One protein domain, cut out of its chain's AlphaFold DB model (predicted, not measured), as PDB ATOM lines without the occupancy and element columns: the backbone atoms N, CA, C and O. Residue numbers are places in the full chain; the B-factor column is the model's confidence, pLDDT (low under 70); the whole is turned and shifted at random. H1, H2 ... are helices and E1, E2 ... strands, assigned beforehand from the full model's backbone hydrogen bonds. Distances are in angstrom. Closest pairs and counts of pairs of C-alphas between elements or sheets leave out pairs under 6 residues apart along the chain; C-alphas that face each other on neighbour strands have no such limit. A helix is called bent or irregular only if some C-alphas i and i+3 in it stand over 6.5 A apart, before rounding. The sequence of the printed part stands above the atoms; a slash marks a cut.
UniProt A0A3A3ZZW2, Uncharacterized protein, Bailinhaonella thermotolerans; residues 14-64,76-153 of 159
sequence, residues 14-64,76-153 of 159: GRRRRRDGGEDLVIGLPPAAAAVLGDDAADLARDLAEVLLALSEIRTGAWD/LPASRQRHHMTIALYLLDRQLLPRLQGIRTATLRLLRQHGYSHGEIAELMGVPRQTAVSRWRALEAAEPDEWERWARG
ATOM      1  N   GLY A  14     196.133 132.399 174.178       74.69
ATOM      2  CA  GLY A  14     196.262 133.608 173.372       74.69
ATOM      3  C   GLY A  14     196.497 133.210 171.918       74.69
ATOM      4  O   GLY A  14     197.517 132.600 171.598       74.69
ATOM      5  N   ARG A  15     195.555 133.525 171.030       83.38
ATOM      6  CA  ARG A  15     195.670 133.249 169.592       83.38
ATOM      7  C   ARG A  15     195.714 134.547 168.805       83.38
ATOM      8  O   ARG A  15     194.979 135.484 169.093       83.38
ATOM      9  N   ARG A  16     196.554 134.568 167.771       82.75
ATOM     10  CA  ARG A  16     196.564 135.620 166.750       82.75
ATOM     11  C   ARG A  16     195.773 135.131 165.551       82.75
ATOM     12  O   ARG A  16     196.101 134.085 164.990       82.75
ATOM     13  N   ARG A  17     194.758 135.882 165.141       83.75
ATOM     14  CA  ARG A  17     194.006 135.617 163.913       83.75
ATOM     15  C   ARG A  17     194.223 136.776 162.953       83.75
ATOM     16  O   ARG A  17     194.038 137.923 163.323       83.75
ATOM     17  N   ARG A  18     194.607 136.483 161.711       83.06
ATOM     18  CA  ARG A  18     194.662 137.500 160.654       83.06
ATOM     19  C   ARG A  18     193.300 137.622 159.993       83.06
ATOM     20  O   ARG A  18     192.720 136.602 159.608       83.06
ATOM     21  N   ARG A  19     192.807 138.849 159.849       81.50
ATOM     22  CA  ARG A  19     191.527 139.148 159.206       81.50
ATOM     23  C   ARG A  19     191.575 140.547 158.597       81.50
ATOM     24  O   ARG A  19     192.029 141.471 159.251       81.50
ATOM     25  N   ASP A  20     191.126 140.680 157.348       76.31
ATOM     26  CA  ASP A  20     190.924 141.968 156.660       76.31
ATOM     27  C   ASP A  20     192.141 142.924 156.719       76.31
ATOM     28  O   ASP A  20     192.004 144.136 156.824       76.31
ATOM     29  N   GLY A  21     193.360 142.368 156.662       77.38
ATOM     30  CA  GLY A  21     194.617 143.129 156.743       77.38
ATOM     31  C   GLY A  21     195.077 143.490 158.164       77.38
ATOM     32  O   GLY A  21     196.194 143.974 158.318       77.38
ATOM     33  N   GLY A  22     194.266 143.205 159.186       80.88
ATOM     34  CA  GLY A  22     194.582 143.378 160.605       80.88
ATOM     35  C   GLY A  22     194.893 142.069 161.342       80.88
ATOM     36  O   GLY A  22     194.871 140.966 160.775       80.88
ATOM     37  N   GLU A  23     195.189 142.204 162.635       85.56
ATOM     38  CA  GLU A  23     195.410 141.088 163.552       85.56
ATOM     39  C   GLU A  23     194.470 141.175 164.755       85.56
ATOM     40  O   GLU A  23     194.532 142.123 165.533       85.56
ATOM     41  N   ASP A  24     193.648 140.143 164.939       86.19
ATOM     42  CA  ASP A  24     192.846 139.958 166.141       86.19
ATOM     43  C   ASP A  24     193.689 139.232 167.198       86.19
ATOM     44  O   ASP A  24     194.264 138.162 166.938       86.19
ATOM     45  N   LEU A  25     193.715 139.783 168.412       86.25
ATOM     46  CA  LEU A  25     194.209 139.108 169.609       86.25
ATOM     47  C   LEU A  25     193.022 138.458 170.318       86.25
ATOM     48  O   LEU A  25     192.153 139.141 170.851       86.25
ATOM     49  N   VAL A  26     192.970 137.128 170.307       86.12
ATOM     50  CA  VAL A  26     191.871 136.364 170.903       86.12
ATOM     51  C   VAL A  26     192.357 135.702 172.182       86.12
ATOM     52  O   VAL A  26     193.274 134.881 172.144       86.12
ATOM     53  N   ILE A  27     191.709 136.025 173.301       84.44
ATOM     54  CA  ILE A  27     191.939 135.384 174.597       84.44
ATOM     55  C   ILE A  27     190.771 134.435 174.859       84.44
ATOM     56  O   ILE A  27     189.642 134.864 175.086       84.44
ATOM     57  N   GLY A  28     191.032 133.130 174.776       85.56
ATOM     58  CA  GLY A  28     190.051 132.120 175.166       85.56
ATOM     59  C   GLY A  28     190.011 131.969 176.683       85.56
ATOM     60  O   GLY A  28     191.047 131.701 177.287       85.56
ATOM     61  N   LEU A  29     188.826 132.110 177.277       85.88
ATOM     62  CA  LEU A  29     188.582 131.805 178.686       85.88
ATOM     63  C   LEU A  29     187.770 130.505 178.805       85.88
ATOM     64  O   LEU A  29     186.780 130.346 178.083       85.88
ATOM     65  N   PRO A  30     188.133 129.584 179.716       88.75
ATOM     66  CA  PRO A  30     187.265 128.466 180.073       88.75
ATOM     67  C   PRO A  30     185.900 128.963 180.583       88.75
ATOM     68  O   PRO A  30     185.857 130.003 181.244       88.75
ATOM     69  N   PRO A  31     184.790 128.225 180.372       88.88
ATOM     70  CA  PRO A  31     183.453 128.678 180.774       88.88
ATOM     71  C   PRO A  31     183.337 129.069 182.252       88.88
ATOM     72  O   PRO A  31     182.705 130.068 182.575       88.88
ATOM     73  N   ALA A  32     183.995 128.324 183.146       89.00
ATOM     74  CA  ALA A  32     184.015 128.640 184.573       89.00
ATOM     75  C   ALA A  32     184.719 129.976 184.866       89.00
ATOM     76  O   ALA A  32     184.228 130.764 185.666       89.00
ATOM     77  N   ALA A  33     185.833 130.264 184.185       89.19
ATOM     78  CA  ALA A  33     186.545 131.530 184.334       89.19
ATOM     79  C   ALA A  33     185.739 132.699 183.749       89.19
ATOM     80  O   ALA A  33     185.643 133.748 184.376       89.19
ATOM     81  N   ALA A  34     185.109 132.499 182.587       88.44
ATOM     82  CA  ALA A  34     184.235 133.499 181.979       88.44
ATOM     83  C   ALA A  34     183.038 133.841 182.883       88.44
ATOM     84  O   ALA A  34     182.696 135.009 183.025       88.44
ATOM     85  N   ALA A  35     182.442 132.842 183.542       88.94
ATOM     86  CA  ALA A  35     181.342 133.055 184.481       88.94
ATOM     87  C   ALA A  35     181.765 133.831 185.740       88.94
ATOM     88  O   ALA A  35     180.969 134.600 186.266       88.94
ATOM     89  N   VAL A  36     182.997 133.630 186.222       91.50
ATOM     90  CA  VAL A  36     183.529 134.353 187.391       91.50
ATOM     91  C   VAL A  36     183.901 135.792 187.043       91.50
ATOM     92  O   VAL A  36     183.639 136.684 187.839       91.50
ATOM     93  N   LEU A  37     184.510 136.017 185.876       90.44
ATOM     94  CA  LEU A  37     184.969 137.347 185.469       90.44
ATOM     95  C   LEU A  37     183.838 138.229 184.926       90.44
ATOM     96  O   LEU A  37     183.901 139.441 185.075       90.44
ATOM     97  N   GLY A  38     182.818 137.648 184.290       89.06
ATOM     98  CA  GLY A  38     181.714 138.417 183.716       89.06
ATOM     99  C   GLY A  38     182.203 139.534 182.786       89.06
ATOM    100  O   GLY A  38     183.060 139.307 181.924       89.06
ATOM    101  N   ASP A  39     181.673 140.741 182.986       90.25
ATOM    102  CA  ASP A  39     181.981 141.917 182.164       90.25
ATOM    103  C   ASP A  39     183.404 142.461 182.383       90.25
ATOM    104  O   ASP A  39     183.980 143.033 181.456       90.25
ATOM    105  N   ASP A  40     184.042 142.183 183.529       91.50
ATOM    106  CA  ASP A  40     185.407 142.650 183.816       91.50
ATOM    107  C   ASP A  40     186.422 142.140 182.779       91.50
ATOM    108  O   ASP A  40     187.382 142.833 182.432       91.50
ATOM    109  N   ALA A  41     186.214 140.927 182.251       89.81
ATOM    110  CA  ALA A  41     187.060 140.379 181.193       89.81
ATOM    111  C   ALA A  41     186.931 141.170 179.883       89.81
ATOM    112  O   ALA A  41     187.929 141.390 179.192       89.81
ATOM    113  N   ALA A  42     185.711 141.589 179.536       89.06
ATOM    114  CA  ALA A  42     185.449 142.375 178.337       89.06
ATOM    115  C   ALA A  42     185.991 143.803 178.481       89.06
ATOM    116  O   ALA A  42     186.573 144.331 177.533       89.06
ATOM    117  N   ASP A  43     185.854 144.397 179.665       91.25
ATOM    118  CA  ASP A  43     186.339 145.746 179.955       91.25
ATOM    119  C   ASP A  43     187.869 145.812 179.936       91.25
ATOM    120  O   ASP A  43     188.435 146.636 179.221       91.25
ATOM    121  N   LEU A  44     188.557 144.865 180.586       91.50
ATOM    122  CA  LEU A  44     190.017 144.752 180.499       91.50
ATOM    123  C   LEU A  44     190.511 144.566 179.061       91.50
ATOM    124  O   LEU A  44     191.524 145.150 178.671       91.50
ATOM    125  N   ALA A  45     189.823 143.736 178.271       90.94
ATOM    126  CA  ALA A  45     190.189 143.512 176.876       90.94
ATOM    127  C   ALA A  45     190.016 144.785 176.034       90.94
ATOM    128  O   ALA A  45     190.867 145.073 175.190       90.94
ATOM    129  N   ARG A  46     188.949 145.556 176.282       91.06
ATOM    130  CA  ARG A  46     188.693 146.841 175.622       91.06
ATOM    131  C   ARG A  46     189.764 147.868 175.977       91.06
ATOM    132  O   ARG A  46     190.371 148.431 175.073       91.06
ATOM    133  N   ASP A  47     190.048 148.045 177.263       91.75
ATOM    134  CA  ASP A  47     191.048 149.005 177.738       91.75
ATOM    135  C   ASP A  47     192.435 148.679 177.172       91.75
ATOM    136  O   ASP A  47     193.157 149.560 176.703       91.75
ATOM    137  N   LEU A  48     192.801 147.393 177.144       91.69
ATOM    138  CA  LEU A  48     194.054 146.951 176.542       91.69
ATOM    139  C   LEU A  48     194.095 147.216 175.030       91.69
ATOM    140  O   LEU A  48     195.142 147.608 174.516       91.69
ATOM    141  N   ALA A  49     192.987 147.008 174.314       90.25
ATOM    142  CA  ALA A  49     192.913 147.282 172.881       90.25
ATOM    143  C   ALA A  49     193.139 148.772 172.575       90.25
ATOM    144  O   ALA A  49     193.929 149.091 171.686       90.25
ATOM    145  N   GLU A  50     192.533 149.672 173.352       90.56
ATOM    146  CA  GLU A  50     192.735 151.123 173.227       90.56
ATOM    147  C   GLU A  50     194.189 151.528 173.522       90.56
ATOM    148  O   GLU A  50     194.796 152.304 172.783       90.56
ATOM    149  N   VAL A  51     194.807 150.941 174.552       91.62
ATOM    150  CA  VAL A  51     196.228 151.181 174.863       91.62
ATOM    151  C   VAL A  51     197.150 150.667 173.752       91.62
ATOM    152  O   VAL A  51     198.158 151.304 173.437       91.62
ATOM    153  N   LEU A  52     196.830 149.531 173.129       91.12
ATOM    154  CA  LEU A  52     197.594 149.006 171.994       91.12
ATOM    155  C   LEU A  52     197.444 149.889 170.752       91.12
ATOM    156  O   LEU A  52     198.429 150.092 170.037       91.12
ATOM    157  N   LEU A  53     196.251 150.441 170.515       88.25
ATOM    158  CA  LEU A  53     196.026 151.423 169.460       88.25
ATOM    159  C   LEU A  53     196.869 152.678 169.711       88.25
ATOM    160  O   LEU A  53     197.649 153.059 168.839       88.25
ATOM    161  N   ALA A  54     196.815 153.238 170.919       90.56
ATOM    162  CA  ALA A  54     197.637 154.378 171.317       90.56
ATOM    163  C   ALA A  54     199.141 154.105 171.130       90.56
ATOM    164  O   ALA A  54     199.866 154.916 170.558       90.56
ATOM    165  N   LEU A  55     199.620 152.922 171.532       92.12
ATOM    166  CA  LEU A  55     201.005 152.504 171.303       92.12
ATOM    167  C   LEU A  55     201.359 152.449 169.812       92.12
ATOM    168  O   LEU A  55     202.484 152.788 169.438       92.12
ATOM    169  N   SER A  56     200.433 151.996 168.964       90.69
ATOM    170  CA  SER A  56     200.649 151.974 167.519       90.69
ATOM    171  C   SER A  56     200.776 153.390 166.958       90.69
ATOM    172  O   SER A  56     201.743 153.652 166.249       90.69
ATOM    173  N   GLU A  57     199.899 154.314 167.364       88.88
ATOM    174  CA  GLU A  57     199.910 155.707 166.910       88.88
ATOM    175  C   GLU A  57     201.185 156.445 167.363       88.88
ATOM    176  O   GLU A  57     201.782 157.180 166.574       88.88
ATOM    177  N   ILE A  58     201.670 156.180 168.586       89.12
ATOM    178  CA  ILE A  58     202.977 156.664 169.067       89.12
ATOM    179  C   ILE A  58     204.105 156.145 168.169       89.12
ATOM    180  O   ILE A  58     204.986 156.897 167.762       89.12
ATOM    181  N   ARG A  59     204.112 154.842 167.861       92.06
ATOM    182  CA  ARG A  59     205.206 154.208 167.105       92.06
ATOM    183  C   ARG A  59     205.233 154.596 165.635       92.06
ATOM    184  O   ARG A  59     206.308 154.584 165.042       92.06
ATOM    185  N   THR A  60     204.082 154.896 165.043       88.62
ATOM    186  CA  THR A  60     204.000 155.370 163.658       88.62
ATOM    187  C   THR A  60     204.222 156.876 163.541       88.62
ATOM    188  O   THR A  60     204.268 157.371 162.422       88.62
ATOM    189  N   GLY A  61     204.350 157.604 164.659       86.00
ATOM    190  CA  GLY A  61     204.440 159.068 164.659       86.00
ATOM    191  C   GLY A  61     203.121 159.753 164.286       86.00
ATOM    192  O   GLY A  61     203.109 160.943 163.996       86.00
ATOM    193  N   ALA A  62     201.990 159.036 164.318       81.88
ATOM    194  CA  ALA A  62     200.677 159.606 163.990       81.88
ATOM    195  C   ALA A  62     200.264 160.703 164.987       81.88
ATOM    196  O   ALA A  62     199.457 161.572 164.673       81.88
ATOM    197  N   TRP A  63     200.836 160.680 166.193       80.75
ATOM    198  CA  TRP A  63     200.692 161.749 167.182       80.75
ATOM    199  C   TRP A  63     201.680 162.911 167.002       80.75
ATOM    200  O   TRP A  63     201.587 163.892 167.733       80.75
ATOM    201  N   ASP A  64     202.605 162.831 166.053       78.12
ATOM    202  CA  ASP A  64     203.488 163.944 165.686       78.12
ATOM    203  C   ASP A  64     202.967 164.671 164.436       78.12
ATOM    204  O   ASP A  64     203.254 165.854 164.225       78.12
ATOM    205  N   LEU A  76     198.597 173.767 168.751       60.41
ATOM    206  CA  LEU A  76     197.948 172.660 169.463       60.41
ATOM    207  C   LEU A  76     197.718 171.450 168.535       60.41
ATOM    208  O   LEU A  76     197.471 171.650 167.345       60.41
ATOM    209  N   PRO A  77     197.778 170.200 169.042       61.09
ATOM    210  CA  PRO A  77     197.391 169.028 168.258       61.09
ATOM    211  C   PRO A  77     195.911 169.107 167.863       61.09
ATOM    212  O   PRO A  77     195.113 169.732 168.569       61.09
ATOM    213  N   ALA A  78     195.513 168.437 166.782       69.62
ATOM    214  CA  ALA A  78     194.118 168.477 166.348       69.62
ATOM    215  C   ALA A  78     193.173 167.905 167.416       69.62
ATOM    216  O   ALA A  78     193.542 167.010 168.182       69.62
ATOM    217  N   SER A  79     191.934 168.403 167.488       70.75
ATOM    218  CA  SER A  79     190.960 168.002 168.524       70.75
ATOM    219  C   SER A  79     190.785 166.479 168.671       70.75
ATOM    220  O   SER A  79     190.711 165.970 169.790       70.75
ATOM    221  N   ARG A  80     190.789 165.728 167.561       71.38
ATOM    222  CA  ARG A  80     190.697 164.257 167.580       71.38
ATOM    223  C   ARG A  80     191.931 163.593 168.196       71.38
ATOM    224  O   ARG A  80     191.807 162.675 168.998       71.38
ATOM    225  N   GLN A  81     193.113 164.083 167.847       74.19
ATOM    226  CA  GLN A  81     194.387 163.593 168.367       74.19
ATOM    227  C   GLN A  81     194.499 163.852 169.876       74.19
ATOM    228  O   GLN A  81     194.809 162.941 170.640       74.19
ATOM    229  N   ARG A  82     194.136 165.061 170.333       78.56
ATOM    230  CA  ARG A  82     194.057 165.396 171.768       78.56
ATOM    231  C   ARG A  82     193.106 164.470 172.525       78.56
ATOM    232  O   ARG A  82     193.411 164.058 173.645       78.56
ATOM    233  N   HIS A  83     191.967 164.138 171.918       79.31
ATOM    234  CA  HIS A  83     190.996 163.216 172.492       79.31
ATOM    235  C   HIS A  83     191.573 161.802 172.668       79.31
ATOM    236  O   HIS A  83     191.502 161.271 173.773       79.31
ATOM    237  N   HIS A  84     192.215 161.233 171.642       79.81
ATOM    238  CA  HIS A  84     192.835 159.901 171.726       79.81
ATOM    239  C   HIS A  84     193.950 159.847 172.783       79.81
ATOM    240  O   HIS A  84     193.979 158.931 173.603       79.81
ATOM    241  N   MET A  85     194.819 160.864 172.833       84.94
ATOM    242  CA  MET A  85     195.872 160.957 173.853       84.94
ATOM    243  C   MET A  85     195.288 161.007 175.272       84.94
ATOM    244  O   MET A  85     195.790 160.354 176.185       84.94
ATOM    245  N   THR A  86     194.206 161.768 175.453       87.19
ATOM    246  CA  THR A  86     193.532 161.915 176.750       87.19
ATOM    247  C   THR A  86     192.858 160.613 177.176       87.19
ATOM    248  O   THR A  86     192.977 160.224 178.335       87.19
ATOM    249  N   ILE A  87     192.196 159.915 176.247       87.88
ATOM    250  CA  ILE A  87     191.614 158.592 176.501       87.88
ATOM    251  C   ILE A  87     192.708 157.607 176.913       87.88
ATOM    252  O   ILE A  87     192.559 156.948 177.936       87.88
ATOM    253  N   ALA A  88     193.822 157.542 176.180       90.00
ATOM    254  CA  ALA A  88     194.905 156.612 176.485       90.00
ATOM    255  C   ALA A  88     195.474 156.824 177.899       90.00
ATOM    256  O   ALA A  88     195.655 155.857 178.638       90.00
ATOM    257  N   LEU A  89     195.704 158.081 178.298       92.44
ATOM    258  CA  LEU A  89     196.161 158.414 179.651       92.44
ATOM    259  C   LEU A  89     195.115 158.059 180.711       92.44
ATOM    260  O   LEU A  89     195.447 157.422 181.708       92.44
ATOM    261  N   TYR A  90     193.851 158.423 180.484       92.88
ATOM    262  CA  TYR A  90     192.764 158.100 181.405       92.88
ATOM    263  C   TYR A  90     192.638 156.584 181.612       92.88
ATOM    264  O   TYR A  90     192.617 156.126 182.753       92.88
ATOM    265  N   LEU A  91     192.616 155.798 180.531       92.56
ATOM    266  CA  LEU A  91     192.508 154.342 180.605       92.56
ATOM    267  C   LEU A  91     193.723 153.719 181.300       92.56
ATOM    268  O   LEU A  91     193.558 152.830 182.130       92.56
ATOM    269  N   LEU A  92     194.942 154.190 181.028       94.19
ATOM    270  CA  LEU A  92     196.131 153.687 181.718       94.19
ATOM    271  C   LEU A  92     196.078 153.966 183.222       94.19
ATOM    272  O   LEU A  92     196.206 153.034 184.017       94.19
ATOM    273  N   ASP A  93     195.869 155.222 183.607       94.75
ATOM    274  CA  ASP A  93     196.043 155.661 184.993       94.75
ATOM    275  C   ASP A  93     194.845 155.337 185.885       94.75
ATOM    276  O   ASP A  93     195.010 155.098 187.083       94.75
ATOM    277  N   ARG A  94     193.629 155.356 185.330       92.56
ATOM    278  CA  ARG A  94     192.390 155.206 186.107       92.56
ATOM    279  C   ARG A  94     191.806 153.806 186.038       92.56
ATOM    280  O   ARG A  94     191.059 153.452 186.938       92.56
ATOM    281  N   GLN A  95     192.156 153.027 185.017       91.69
ATOM    282  CA  GLN A  95     191.514 151.743 184.748       91.69
ATOM    283  C   GLN A  95     192.539 150.595 184.745       91.69
ATOM    284  O   GLN A  95     192.550 149.752 185.643       91.69
ATOM    285  N   LEU A  96     193.476 150.574 183.793       93.81
ATOM    286  CA  LEU A  96     194.353 149.424 183.569       93.81
ATOM    287  C   LEU A  96     195.428 149.252 184.654       93.81
ATOM    288  O   LEU A  96     195.546 148.166 185.225       93.81
ATOM    289  N   LEU A  97     196.216 150.289 184.965       95.62
ATOM    290  CA  LEU A  97     197.270 150.188 185.984       95.62
ATOM    291  C   LEU A  97     196.709 149.854 187.376       95.62
ATOM    292  O   LEU A  97     197.269 148.959 188.017       95.62
ATOM    293  N   PRO A  98     195.611 150.483 187.845       95.19
ATOM    294  CA  PRO A  98     195.003 150.114 189.116       95.19
ATOM    295  C   PRO A  98     194.532 148.654 189.164       95.19
ATOM    296  O   PRO A  98     194.891 147.944 190.103       95.19
ATOM    297  N   ARG A  99     193.843 148.151 188.126       94.88
ATOM    298  CA  ARG A  99     193.429 146.734 188.046       94.88
ATOM    299  C   ARG A  99     194.618 145.776 188.093       94.88
ATOM    300  O   ARG A  99     194.611 144.812 188.860       94.88
ATOM    301  N   LEU A 100     195.672 146.048 187.316       95.50
ATOM    302  CA  LEU A 100     196.891 145.229 187.309       95.50
ATOM    303  C   LEU A 100     197.592 145.235 188.673       95.50
ATOM    304  O   LEU A 100     198.075 144.197 189.136       95.50
ATOM    305  N   GLN A 101     197.631 146.389 189.338       94.38
ATOM    306  CA  GLN A 101     198.187 146.506 190.678       94.38
ATOM    307  C   GLN A 101     197.326 145.761 191.711       94.38
ATOM    308  O   GLN A 101     197.892 145.070 192.558       94.38
ATOM    309  N   GLY A 102     195.996 145.812 191.598       94.94
ATOM    310  CA  GLY A 102     195.060 145.036 192.415       94.94
ATOM    311  C   GLY A 102     195.287 143.527 192.298       94.94
ATOM    312  O   GLY A 102     195.485 142.852 193.310       94.94
ATOM    313  N   ILE A 103     195.380 143.005 191.066       95.69
ATOM    314  CA  ILE A 103     195.694 141.589 190.786       95.69
ATOM    315  C   ILE A 103     197.034 141.195 191.411       95.69
ATOM    316  O   ILE A 103     197.145 140.163 192.082       95.69
ATOM    317  N   ARG A 104     198.066 142.026 191.227       94.81
ATOM    318  CA  ARG A 104     199.393 141.794 191.803       94.81
ATOM    319  C   ARG A 104     199.341 141.739 193.330       94.81
ATOM    320  O   ARG A 104     199.920 140.825 193.918       94.81
ATOM    321  N   THR A 105     198.673 142.692 193.973       95.06
ATOM    322  CA  THR A 105     198.555 142.738 195.434       95.06
ATOM    323  C   THR A 105     197.801 141.519 195.969       95.06
ATOM    324  O   THR A 105     198.303 140.844 196.873       95.06
ATOM    325  N   ALA A 106     196.657 141.177 195.368       95.38
ATOM    326  CA  ALA A 106     195.869 140.006 195.748       95.38
ATOM    327  C   ALA A 106     196.689 138.712 195.621       95.38
ATOM    328  O   ALA A 106     196.717 137.898 196.546       95.38
ATOM    329  N   THR A 107     197.442 138.565 194.525       95.06
ATOM    330  CA  THR A 107     198.337 137.419 194.296       95.06
ATOM    331  C   THR A 107     199.395 137.300 195.395       95.06
ATOM    332  O   THR A 107     199.612 136.217 195.934       95.06
ATOM    333  N   LEU A 108     200.032 138.410 195.787       93.50
ATOM    334  CA  LEU A 108     201.043 138.404 196.850       93.50
ATOM    335  C   LEU A 108     200.461 137.990 198.207       93.50
ATOM    336  O   LEU A 108     201.096 137.220 198.934       93.50
ATOM    337  N   ARG A 109     199.252 138.457 198.550       93.38
ATOM    338  CA  ARG A 109     198.578 138.029 199.783       93.38
ATOM    339  C   ARG A 109     198.192 136.555 199.743       93.38
ATOM    340  O   ARG A 109     198.420 135.864 200.734       93.38
ATOM    341  N   LEU A 110     197.672 136.065 198.618       94.12
ATOM    342  CA  LEU A 110     197.328 134.651 198.442       94.12
ATOM    343  C   LEU A 110     198.562 133.752 198.593       94.12
ATOM    344  O   LEU A 110     198.522 132.793 199.358       94.12
ATOM    345  N   LEU A 111     199.694 134.096 197.969       94.12
ATOM    346  CA  LEU A 111     200.948 133.348 198.138       94.12
ATOM    347  C   LEU A 111     201.361 133.253 199.613       94.12
ATOM    348  O   LEU A 111     201.712 132.180 200.104       94.12
ATOM    349  N   ARG A 112     201.268 134.355 200.363       92.19
ATOM    350  CA  ARG A 112     201.573 134.343 201.801       92.19
ATOM    351  C   ARG A 112     200.577 133.517 202.612       92.19
ATOM    352  O   ARG A 112     201.012 132.799 203.509       92.19
ATOM    353  N   GLN A 113     199.285 133.571 202.287       93.25
ATOM    354  CA  GLN A 113     198.256 132.719 202.904       93.25
ATOM    355  C   GLN A 113     198.516 131.228 202.647       93.25
ATOM    356  O   GLN A 113     198.282 130.408 203.528       93.25
ATOM    357  N   HIS A 114     199.079 130.888 201.486       95.81
ATOM    358  CA  HIS A 114     199.516 129.533 201.144       95.81
ATOM    359  C   HIS A 114     200.907 129.163 201.692       95.81
ATOM    360  O   HIS A 114     201.441 128.112 201.351       95.81
ATOM    361  N   GLY A 115     201.496 129.990 202.563       95.62
ATOM    362  CA  GLY A 115     202.719 129.660 203.297       95.62
ATOM    363  C   GLY A 115     204.033 129.964 202.576       95.62
ATOM    364  O   GLY A 115     205.092 129.696 203.143       95.62
ATOM    365  N   TYR A 116     204.003 130.577 201.386       95.88
ATOM    366  CA  TYR A 116     205.221 130.913 200.641       95.88
ATOM    367  C   TYR A 116     206.102 131.872 201.437       95.88
ATOM    368  O   TYR A 116     205.644 132.898 201.945       95.88
ATOM    369  N   SER A 117     207.392 131.576 201.534       94.00
ATOM    370  CA  SER A 117     208.374 132.424 202.197       94.00
ATOM    371  C   SER A 117     208.684 133.687 201.388       94.00
ATOM    372  O   SER A 117     208.502 133.763 200.174       94.00
ATOM    373  N   HIS A 118     209.261 134.691 202.053       92.62
ATOM    374  CA  HIS A 118     209.768 135.890 201.377       92.62
ATOM    375  C   HIS A 118     210.845 135.587 200.322       92.62
ATOM    376  O   HIS A 118     211.061 136.407 199.437       92.62
ATOM    377  N   GLY A 119     211.556 134.459 200.440       94.12
ATOM    378  CA  GLY A 119     212.566 134.047 199.463       94.12
ATOM    379  C   GLY A 119     211.927 133.554 198.176       94.12
ATOM    380  O   GLY A 119     212.272 134.048 197.113       94.12
ATOM    381  N   GLU A 120     210.943 132.667 198.299       95.88
ATOM    382  CA  GLU A 120     210.192 132.132 197.157       95.88
ATOM    383  C   GLU A 120     209.411 133.240 196.444       95.88
ATOM    384  O   GLU A 120     209.418 133.324 195.222       95.88
ATOM    385  N   ILE A 121     208.806 134.168 197.194       94.44
ATOM    386  CA  ILE A 121     208.143 135.336 196.597       94.44
ATOM    387  C   ILE A 121     209.149 136.227 195.859       94.44
ATOM    388  O   ILE A 121     208.843 136.734 194.784       94.44
ATOM    389  N   ALA A 122     210.350 136.430 196.408       95.12
ATOM    390  CA  ALA A 122     211.389 137.214 195.742       95.12
ATOM    391  C   ALA A 122     211.822 136.581 194.413       95.12
ATOM    392  O   ALA A 122     211.954 137.292 193.417       95.12
ATOM    393  N   GLU A 123     211.979 135.257 194.403       96.38
ATOM    394  CA  GLU A 123     212.294 134.469 193.214       96.38
ATOM    395  C   GLU A 123     211.191 134.582 192.154       96.38
ATOM    396  O   GLU A 123     211.480 134.979 191.027       96.38
ATOM    397  N   LEU A 124     209.922 134.369 192.528       94.94
ATOM    398  CA  LEU A 124     208.769 134.514 191.624       94.94
ATOM    399  C   LEU A 124     208.652 135.922 191.026       94.94
ATOM    400  O   LEU A 124     208.241 136.091 189.882       94.94
ATOM    401  N   MET A 125     209.004 136.947 191.802       92.31
ATOM    402  CA  MET A 125     208.972 138.341 191.362       92.31
ATOM    403  C   MET A 125     210.217 138.771 190.572       92.31
ATOM    404  O   MET A 125     210.232 139.890 190.059       92.31
ATOM    405  N   GLY A 126     211.278 137.956 190.531       94.88
ATOM    406  CA  GLY A 126     212.561 138.335 189.937       94.88
ATOM    407  C   GLY A 126     213.240 139.518 190.640       94.88
ATOM    408  O   GLY A 126     213.873 140.346 189.986       94.88
ATOM    409  N   VAL A 127     213.086 139.650 191.964       94.75
ATOM    410  CA  VAL A 127     213.667 140.756 192.749       94.75
ATOM    411  C   VAL A 127     214.535 140.257 193.904       94.75
ATOM    412  O   VAL A 127     214.345 139.143 194.383       94.75
ATOM    413  N   PRO A 128     215.458 141.081 194.436       96.19
ATOM    414  CA  PRO A 128     216.198 140.723 195.642       96.19
ATOM    415  C   PRO A 128     215.274 140.455 196.840       96.19
ATOM    416  O   PRO A 128     214.270 141.147 197.036       96.19
ATOM    417  N   ARG A 129     215.662 139.516 197.716       94.19
ATOM    418  CA  ARG A 129     214.889 139.143 198.919       94.19
ATOM    419  C   ARG A 129     214.505 140.345 199.782       94.19
ATOM    420  O   ARG A 129     213.375 140.427 200.254       94.19
ATOM    421  N   GLN A 130     215.422 141.290 199.979       93.38
ATOM    422  CA  GLN A 130     215.165 142.489 200.782       93.38
ATOM    423  C   GLN A 130     214.056 143.366 200.178       93.38
ATOM    424  O   GLN A 130     213.230 143.903 200.915       93.38
ATOM    425  N   THR A 131     213.981 143.450 198.847       93.44
ATOM    426  CA  THR A 131     212.909 144.149 198.130       93.44
ATOM    427  C   THR A 131     211.567 143.456 198.337       93.44
ATOM    428  O   THR A 131     210.573 144.131 198.594       93.44
ATOM    429  N   ALA A 132     211.526 142.121 198.278       92.00
ATOM    430  CA  ALA A 132     210.306 141.361 198.550       92.00
ATOM    431  C   ALA A 132     209.831 141.533 200.002       92.00
ATOM    432  O   ALA A 132     208.654 141.788 200.227       92.00
ATOM    433  N   VAL A 133     210.745 141.481 200.981       92.62
ATOM    434  CA  VAL A 133     210.431 141.742 202.399       92.62
ATOM    435  C   VAL A 133     209.897 143.160 202.599       92.62
ATOM    436  O   VAL A 133     208.892 143.340 203.276       92.62
ATOM    437  N   SER A 134     210.548 144.166 202.009       92.12
ATOM    438  CA  SER A 134     210.117 145.565 202.108       92.12
ATOM    439  C   SER A 134     208.714 145.766 201.526       92.12
ATOM    440  O   SER A 134     207.831 146.301 202.193       92.12
ATOM    441  N   ARG A 135     208.474 145.249 200.313       88.62
ATOM    442  CA  ARG A 135     207.158 145.293 199.659       88.62
ATOM    443  C   ARG A 135     206.097 144.554 200.468       88.62
ATOM    444  O   ARG A 135     204.998 145.071 200.613       88.62
ATOM    445  N   TRP A 136     206.426 143.387 201.022       90.50
ATOM    446  CA  TRP A 136     205.500 142.650 201.875       90.50
ATOM    447  C   TRP A 136     205.136 143.434 203.133       90.50
ATOM    448  O   TRP A 136     203.959 143.560 203.428       90.50
ATOM    449  N   ARG A 137     206.109 144.020 203.841       90.56
ATOM    450  CA  ARG A 137     205.831 144.825 205.042       90.56
ATOM    451  C   ARG A 137     204.907 146.004 204.752       90.56
ATOM    452  O   ARG A 137     204.024 146.289 205.551       90.56
ATOM    453  N   ALA A 138     205.097 146.670 203.612       89.50
ATOM    454  CA  ALA A 138     204.207 147.745 203.183       89.50
ATOM    455  C   ALA A 138     202.776 147.238 202.926       89.50
ATOM    456  O   ALA A 138     201.821 147.897 203.317       89.50
ATOM    457  N   LEU A 139     202.632 146.055 202.318       90.25
ATOM    458  CA  LEU A 139     201.330 145.423 202.081       90.25
ATOM    459  C   LEU A 139     200.667 144.914 203.367       90.25
ATOM    460  O   LEU A 139     199.461 145.042 203.532       90.25
ATOM    461  N   GLU A 140     201.434 144.332 204.283       88.88
ATOM    462  CA  GLU A 140     200.942 143.811 205.562       88.88
ATOM    463  C   GLU A 140     200.396 144.927 206.458       88.88
ATOM    464  O   GLU A 140     199.395 144.726 207.136       88.88
ATOM    465  N   ALA A 141     201.015 146.109 206.417       88.38
ATOM    466  CA  ALA A 141     200.564 147.279 207.161       88.38
ATOM    467  C   ALA A 141     199.356 147.995 206.528       88.38
ATOM    468  O   ALA A 141     198.741 148.834 207.183       88.38
ATOM    469  N   ALA A 142     199.040 147.711 205.262       90.81
ATOM    470  CA  ALA A 142     197.959 148.357 204.532       90.81
ATOM    471  C   ALA A 142     196.695 147.488 204.525       90.81
ATOM    472  O   ALA A 142     196.759 146.278 204.285       90.81
ATOM    473  N   GLU A 143     195.540 148.122 204.711       90.69
ATOM    474  CA  GLU A 143     194.252 147.504 204.401       90.69
ATOM    475  C   GLU A 143     194.144 147.232 202.891       90.69
ATOM    476  O   GLU A 143     194.701 148.002 202.099       90.69
ATOM    477  N   PRO A 144     193.432 146.170 202.464       91.06
ATOM    478  CA  PRO A 144     193.138 145.955 201.054       91.06
ATOM    479  C   PRO A 144     192.506 147.201 200.434       91.06
ATOM    480  O   PRO A 144     191.558 147.761 200.987       91.06
ATOM    481  N   ASP A 145     193.014 147.643 199.288       91.50
ATOM    482  CA  ASP A 145     192.406 148.744 198.544       91.50
ATOM    483  C   ASP A 145     191.206 148.257 197.707       91.50
ATOM    484  O   ASP A 145     190.812 147.085 197.745       91.50
ATOM    485  N   GLU A 146     190.552 149.178 196.998       93.62
ATOM    486  CA  GLU A 146     189.393 148.850 196.163       93.62
ATOM    487  C   GLU A 146     189.731 147.875 195.028       93.62
ATOM    488  O   GLU A 146     188.938 146.976 194.755       93.62
ATOM    489  N   TRP A 147     190.921 147.993 194.435       94.75
ATOM    490  CA  TRP A 147     191.356 147.186 193.299       94.75
ATOM    491  C   TRP A 147     191.817 145.795 193.734       94.75
ATOM    492  O   TRP A 147     191.599 144.821 193.019       94.75
ATOM    493  N   GLU A 148     192.395 145.661 194.929       94.69
ATOM    494  CA  GLU A 148     192.663 144.371 195.560       94.69
ATOM    495  C   GLU A 148     191.349 143.637 195.857       94.69
ATOM    496  O   GLU A 148     191.221 142.449 195.559       94.69
ATOM    497  N   ARG A 149     190.347 144.333 196.415       93.81
ATOM    498  CA  ARG A 149     189.020 143.748 196.671       93.81
ATOM    499  C   ARG A 149     188.316 143.340 195.381       93.81
ATOM    500  O   ARG A 149     187.789 142.229 195.316       93.81
ATOM    501  N   TRP A 150     188.340 144.200 194.366       94.44
ATOM    502  CA  TRP A 150     187.834 143.890 193.030       94.44
ATOM    503  C   TRP A 150     188.511 142.639 192.454       94.44
ATOM    504  O   TRP A 150     187.828 141.686 192.092       94.44
ATOM    505  N   ALA A 151     189.846 142.555 192.500       95.12
ATOM    506  CA  ALA A 151     190.591 141.396 191.999       95.12
ATOM    507  C   ALA A 151     190.249 140.084 192.730       95.12
ATOM    508  O   ALA A 151     190.467 138.995 192.201       95.12
ATOM    509  N   ARG A 152     189.716 140.168 193.955       93.25
ATOM    510  CA  ARG A 152     189.230 139.022 194.740       93.25
ATOM    511  C   ARG A 152     187.734 138.737 194.545       93.25
ATOM    512  O   ARG A 152     187.203 137.886 195.256       93.25
ATOM    513  N   GLY A 153     187.060 139.447 193.639       90.62
ATOM    514  CA  GLY A 153     185.622 139.331 193.383       90.62
ATOM    515  C   GLY A 153     184.747 139.850 194.527       90.62
ATOM    516  O   GLY A 153     183.611 139.413 194.679       90.62
TER     517      GLY A 153
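AT A GLANCE: This is residues 14 to 64 and 76 to 153 of the 159 residues of an uncharacterized protein of Bailinhaonella thermotolerans (UniProt A0A3A3ZZW2). One long helix, H3, bent but running nearly straight, makes the longest axis; H2 packs slantwise on its first arm with residues 47 to 54, and H6 packs on its second arm. H4 and H5 form a corner at the far end of H3, and the strand hairpin E1 and E2 lies off to one side beyond H2. The 129 printed residues hold E1, E2, then H1 to H6, with the two strands antiparallel; the class is mostly helix. The whole is loose, with a radius of gyration of the C-alphas of 18.6 A and spans of 51 by 40 by 26 A.

IN THESE COORDINATES: E1, residues 14 to 19, begins at C-alpha 14 (196.262, 133.608, 173.372). E2 is residues 22 to 28, H1 residues 31 to 37, and H2 residues 39 to 59, 30.3 A long. H3, residues 79 to 113, was assigned as one helix by its hydrogen bonds but is bent, with C-alphas 94 and 97 7.0 A apart; its arms are H3a, residues 79 to 94, 21.8 A, and H3b, residues 97 to 113, 24.3 A. H4 is residues 118 to 124, H5 residues 129 to 140, and H6 residues 146 to 151, ending at C-alpha 151 (190.591, 141.396, 191.999).

HOW THE PARTS SIT: In the hairpin E1 and E2, N 17 and O 24 are 2.9 A apart, within hydrogen-bond range. E2 and H2 are near each other. H2 touches H3a, opposite ways at a steep tilt of 50 degrees, closest at C-alphas 51 and 88, 5.8 A. H3b touches H6, closest at C-alphas 102 and 148, 4.0 A. H4 and H5 touch, about perpendicular at 73 degrees, closest at C-alphas 122 and 129, 5.1 A. In H1, H2, H3a, H3b, H4, H5 and H6 every O i to N i+4 pair is within hydrogen-bond range.

THE WHOLE: The two C-alphas farthest apart, of Leu 76 and Gly 115, are 54.9 A apart. Residues 65 to 75 are not printed, and C-alphas 64 and 76 are 11.0 A apart across this cut. None of the links printed whole is long. Residues 76 to 78 are under pLDDT 70.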